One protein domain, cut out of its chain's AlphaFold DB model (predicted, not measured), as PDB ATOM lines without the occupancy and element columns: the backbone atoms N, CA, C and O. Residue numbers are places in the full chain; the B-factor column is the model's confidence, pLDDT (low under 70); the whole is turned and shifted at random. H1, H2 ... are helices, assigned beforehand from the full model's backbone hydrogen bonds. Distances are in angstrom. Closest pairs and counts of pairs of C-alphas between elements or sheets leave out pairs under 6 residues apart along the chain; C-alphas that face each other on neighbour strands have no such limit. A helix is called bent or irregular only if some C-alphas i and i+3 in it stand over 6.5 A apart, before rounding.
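Overview. This is residues 368 to 407 of the 407 residues of an uncharacterized protein of Phytomonas sp. isolate Hart1 (UniProt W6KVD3). Two helices, H1 and then H2, follow each other end to end in one long, thin rod, with a shallow corner at the three linking residues 383 to 385. Neither helix folds back on the other, and the whole length stands free. The printed part has 40 residues with two named helices, H1 before H2, and no named strand; the class is all helix. It is extended, with a radius of gyration of the C-alphas of 17.7 A, and its C-alphas span 59 by 12 by 5 A along their three main axes.

Along the chain. Find C-alpha 368 at (440.062, 365.645, 379.688), where H1 begins; it holds residues 368 to 382, and its first and last C-alphas are 21.0 A apart. Look for its end at C-alpha 382, at (457.978, 372.985, 387.929). From C-alpha 386 at (465.748, 372.604, 393.075) the longer helix, H2, takes in residues 386 to 404 and measures 27.2 A from first to last C-alpha. It ends at C-alpha 404, at (478.952, 391.743, 407.110), and residues 405 to 407 come after it.

Arrangement. Read on from Arg 382 to Ala 386 and you cross the tight link of three residues between H1 and H2. The two helices are apart, with no C-alpha of the one within 8 A of the other. Look at the backbone O and N atoms inside H1 and H2: every O i to N i+4 pair is within hydrogen-bond range. Neither helix is bent.

Size, cuts and confidence. The two C-alphas farthest apart are those of His 368 and Val 407, 59.1 A from each other, the first and last printed residues. Val 407 is also the chain's last residue. The printed part has no cut and no long link. In the B-factor column you will find a mean pLDDT of 85.4 for the printed part of this model, with residues 381 to 384 and residue 407 under 70.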
ATOM      1  N   HIS A 368     439.511 364.325 379.994       92.88
ATOM      2  CA  HIS A 368     440.062 365.645 379.688       92.88
ATOM      3  C   HIS A 368     440.245 366.513 380.948       92.88
ATOM      4  O   HIS A 368     441.280 367.165 381.126       92.88
ATOM      5  N   LYS A 369     439.282 366.486 381.882       94.31
ATOM      6  CA  LYS A 369     439.404 367.188 383.172       94.31
ATOM      7  C   LYS A 369     440.541 366.631 384.033       94.31
ATOM      8  O   LYS A 369     441.253 367.420 384.660       94.31
ATOM      9  N   ARG A 370     440.737 365.309 384.059       93.88
ATOM     10  CA  ARG A 370     441.861 364.672 384.768       93.88
ATOM     11  C   ARG A 370     443.199 365.092 384.166       93.88
ATOM     12  O   ARG A 370     444.089 365.497 384.912       93.88
ATOM     13  N   THR A 371     443.315 365.101 382.843       94.50
ATOM     14  CA  THR A 371     444.528 365.534 382.136       94.50
ATOM     15  C   THR A 371     444.873 366.993 382.441       94.50
ATOM     16  O   THR A 371     446.015 367.303 382.779       94.50
ATOM     17  N   LEU A 372     443.885 367.897 382.427       94.12
ATOM     18  CA  LEU A 372     444.092 369.301 382.806       94.12
ATOM     19  C   LEU A 372     444.531 369.464 384.266       94.12
ATOM     20  O   LEU A 372     445.374 370.315 384.565       94.12
ATOM     21  N   PHE A 373     443.970 368.672 385.180       93.88
ATOM     22  CA  PHE A 373     444.370 368.681 386.584       93.88
ATOM     23  C   PHE A 373     445.830 368.238 386.750       93.88
ATOM     24  O   PHE A 373     446.621 368.967 387.348       93.88
ATOM     25  N   LEU A 374     446.212 367.109 386.147       89.50
ATOM     26  CA  LEU A 374     447.585 366.599 386.192       89.50
ATOM     27  C   LEU A 374     448.581 367.581 385.564       89.50
ATOM     28  O   LEU A 374     449.640 367.828 386.138       89.50
ATOM     29  N   ALA A 375     448.229 368.220 384.445       83.56
ATOM     30  CA  ALA A 375     449.065 369.244 383.819       83.56
ATOM     31  C   ALA A 375     449.247 370.484 384.715       83.56
ATOM     32  O   ALA A 375     450.341 371.051 384.780       83.56
ATOM     33  N   ARG A 376     448.197 370.912 385.434       86.94
ATOM     34  CA  ARG A 376     448.289 372.014 386.408       86.94
ATOM     35  C   ARG A 376     449.165 371.643 387.600       86.94
ATOM     36  O   ARG A 376     450.012 372.448 387.981       86.94
ATOM     37  N   GLU A 377     449.009 370.444 388.151       82.56
ATOM     38  CA  GLU A 377     449.841 369.952 389.256       82.56
ATOM     39  C   GLU A 377     451.310 369.792 388.839       82.56
ATOM     40  O   GLU A 377     452.211 370.235 389.552       82.56
ATOM     41  N   ALA A 378     451.576 369.286 387.632       75.69
ATOM     42  CA  ALA A 378     452.926 369.218 387.079       75.69
ATOM     43  C   ALA A 378     453.556 370.615 386.923       75.69
ATOM     44  O   ALA A 378     454.720 370.812 387.270       75.69
ATOM     45  N   ARG A 379     452.791 371.620 386.470       76.75
ATOM     46  CA  ARG A 379     453.270 373.015 386.394       76.75
ATOM     47  C   ARG A 379     453.533 373.630 387.768       76.75
ATOM     48  O   ARG A 379     454.474 374.409 387.884       76.75
ATOM     49  N   LYS A 380     452.753 373.290 388.801       75.25
ATOM     50  CA  LYS A 380     453.032 373.732 390.179       75.25
ATOM     51  C   LYS A 380     454.369 373.184 390.675       75.25
ATOM     52  O   LYS A 380     455.151 373.945 391.230       75.25
ATOM     53  N   ARG A 381     454.662 371.910 390.397       69.44
ATOM     54  CA  ARG A 381     455.948 371.286 390.753       69.44
ATOM     55  C   ARG A 381     457.129 371.893 389.989       69.44
ATOM     56  O   ARG A 381     458.180 372.092 390.573       69.44
ATOM     57  N   ARG A 382     456.940 372.295 388.725       63.94
ATOM     58  CA  ARG A 382     457.978 372.985 387.929       63.94
ATOM     59  C   ARG A 382     458.299 374.415 388.387       63.94
ATOM     60  O   ARG A 382     459.308 374.957 387.958       63.94
ATOM     61  N   ARG A 383     457.467 375.050 389.224       61.84
ATOM     62  CA  ARG A 383     457.757 376.397 389.761       61.84
ATOM     63  C   ARG A 383     458.711 376.389 390.952       61.84
ATOM     64  O   ARG A 383     459.169 377.451 391.355       61.84
ATOM     65  N   VAL A 384     459.008 375.214 391.495       68.06
ATOM     66  CA  VAL A 384     459.931 375.035 392.614       68.06
ATOM     67  C   VAL A 384     460.980 374.021 392.175       68.06
ATOM     68  O   VAL A 384     461.067 372.914 392.694       68.06
ATOM     69  N   ASP A 385     461.719 374.377 391.127       75.62
ATOM     70  CA  ASP A 385     462.878 373.593 390.722       75.62
ATOM     71  C   ASP A 385     463.954 373.701 391.816       75.62
ATOM     72  O   ASP A 385     464.143 374.770 392.406       75.62
ATOM     73  N   ALA A 386     464.668 372.612 392.092       76.81
ATOM     74  CA  ALA A 386     465.748 372.604 393.075       76.81
ATOM     75  C   ALA A 386     466.812 373.659 392.727       76.81
ATOM     76  O   ALA A 386     467.336 374.333 393.613       76.81
ATOM     77  N   ALA A 387     467.043 373.887 391.427       81.88
ATOM     78  CA  ALA A 387     467.909 374.953 390.929       81.88
ATOM     79  C   ALA A 387     467.407 376.361 391.302       81.88
ATOM     80  O   ALA A 387     468.200 377.237 391.645       81.88
ATOM     81  N   PHE A 388     466.088 376.583 391.287       82.25
ATOM     82  CA  PHE A 388     465.493 377.856 391.695       82.25
ATOM     83  C   PHE A 388     465.633 378.087 393.203       82.25
ATOM     84  O   PHE A 388     465.979 379.194 393.621       82.25
ATOM     85  N   ILE A 389     465.400 377.052 394.020       83.69
ATOM     86  CA  ILE A 389     465.606 377.129 395.474       83.69
ATOM     87  C   ILE A 389     467.076 377.435 395.779       83.69
ATOM     88  O   ILE A 389     467.356 378.360 396.539       83.69
ATOM     89  N   TYR A 390     468.006 376.718 395.140       90.50
ATOM     90  CA  TYR A 390     469.443 376.922 395.319       90.50
ATOM     91  C   TYR A 390     469.876 378.343 394.929       90.50
ATOM     92  O   TYR A 390     470.531 379.026 395.713       90.50
ATOM     93  N   GLY A 391     469.422 378.853 393.779       92.12
ATOM     94  CA  GLY A 391     469.713 380.229 393.363       92.12
ATOM     95  C   GLY A 391     469.110 381.291 394.294       92.12
ATOM     96  O   GLY A 391     469.689 382.360 394.488       92.12
ATOM     97  N   CYS A 392     467.954 381.024 394.907       89.19
ATOM     98  CA  CYS A 392     467.399 381.896 395.944       89.19
ATOM     99  C   CYS A 392     468.241 381.881 397.226       89.19
ATOM    100  O   CYS A 392     468.507 382.955 397.765       89.19
ATOM    101  N   ALA A 393     468.686 380.706 397.675       93.06
ATOM    102  CA  ALA A 393     469.548 380.564 398.846       93.06
ATOM    103  C   ALA A 393     470.885 381.300 398.653       93.06
ATOM    104  O   ALA A 393     471.250 382.127 399.486       93.06
ATOM    105  N   GLN A 394     471.534 381.114 397.500       96.00
ATOM    106  CA  GLN A 394     472.795 381.778 397.162       96.00
ATOM    107  C   GLN A 394     472.671 383.312 397.186       96.00
ATOM    108  O   GLN A 394     473.491 384.001 397.783       96.00
ATOM    109  N   ARG A 395     471.590 383.876 396.629       94.94
ATOM    110  CA  ARG A 395     471.339 385.332 396.679       94.94
ATOM    111  C   ARG A 395     471.065 385.864 398.086       94.94
ATOM    112  O   ARG A 395     471.225 387.061 398.332       94.94
ATOM    113  N   CYS A 396     470.557 385.035 398.994       94.38
ATOM    114  CA  CYS A 396     470.425 385.414 400.399       94.38
ATOM    115  C   CYS A 396     471.792 385.418 401.088       94.38
ATOM    116  O   CYS A 396     472.111 386.384 401.778       94.38
ATOM    117  N   GLU A 397     472.618 384.405 400.835       95.44
ATOM    118  CA  GLU A 397     473.979 384.307 401.363       95.44
ATOM    119  C   GLU A 397     474.860 385.480 400.906       95.44
ATOM    120  O   GLU A 397     475.457 386.165 401.734       95.44
ATOM    121  N   GLU A 398     474.837 385.821 399.615       94.94
ATOM    122  CA  GLU A 398     475.559 386.981 399.078       94.94
ATOM    123  C   GLU A 398     475.144 388.303 399.739       94.94
ATOM    124  O   GLU A 398     475.980 389.178 399.971       94.94
ATOM    125  N   ARG A 399     473.853 388.471 400.056       96.06
ATOM    126  CA  ARG A 399     473.356 389.668 400.749       96.06
ATOM    127  C   ARG A 399     473.832 389.725 402.196       96.06
ATOM    128  O   ARG A 399     474.224 390.798 402.641       96.06
ATOM    129  N   MET A 400     473.849 388.596 402.904       93.44
ATOM    130  CA  MET A 400     474.399 388.541 404.261       93.44
ATOM    131  C   MET A 400     475.895 388.854 404.274       93.44
ATOM    132  O   MET A 400     476.334 389.677 405.070       93.44
ATOM    133  N   ILE A 401     476.667 388.271 403.354       94.62
ATOM    134  CA  ILE A 401     478.108 388.532 403.241       94.62
ATOM    135  C   ILE A 401     478.371 390.011 402.929       94.62
ATOM    136  O   ILE A 401     479.290 390.599 403.496       94.62
ATOM    137  N   LYS A 402     477.562 390.643 402.068       92.69
ATOM    138  CA  LYS A 402     477.671 392.086 401.789       92.69
ATOM    139  C   LYS A 402     477.394 392.951 403.016       92.69
ATOM    140  O   LYS A 402     478.099 393.930 403.213       92.69
ATOM    141  N   LEU A 403     476.400 392.597 403.832       89.50
ATOM    142  CA  LEU A 403     476.100 393.325 405.069       89.50
ATOM    143  C   LEU A 403     477.217 393.175 406.108       89.50
ATOM    144  O   LEU A 403     477.539 394.142 406.785       89.50
ATOM    145  N   LEU A 404     477.838 391.996 406.192       87.75
ATOM    146  CA  LEU A 404     478.952 391.743 407.110       87.75
ATOM    147  C   LEU A 404     480.241 392.487 406.730       87.75
ATOM    148  O   LEU A 404     481.025 392.786 407.615       87.75
ATOM    149  N   HIS A 405     480.457 392.801 405.450       83.94
ATOM    150  CA  HIS A 405     481.605 393.606 404.999       83.94
ATOM    151  C   HIS A 405     481.385 395.124 405.109       83.94
ATOM    152  O   HIS A 405     482.297 395.895 404.819       83.94
ATOM    153  N   LEU A 406     480.171 395.557 405.449       77.19
ATOM    154  CA  LEU A 406     479.804 396.968 405.614       77.19
ATOM    155  C   LEU A 406     479.949 397.456 407.066       77.19
ATOM    156  O   LEU A 406     479.779 398.650 407.315       77.19
ATOM    157  N   VAL A 407     480.251 396.542 407.991       61.47
ATOM    158  CA  VAL A 407     480.595 396.782 409.402       61.47
ATOM    159  C   VAL A 407     482.102 396.658 409.548       61.47
ATOM    160  O   VAL A 407     482.684 397.510 410.255       61.47
TER     161      VAL A 407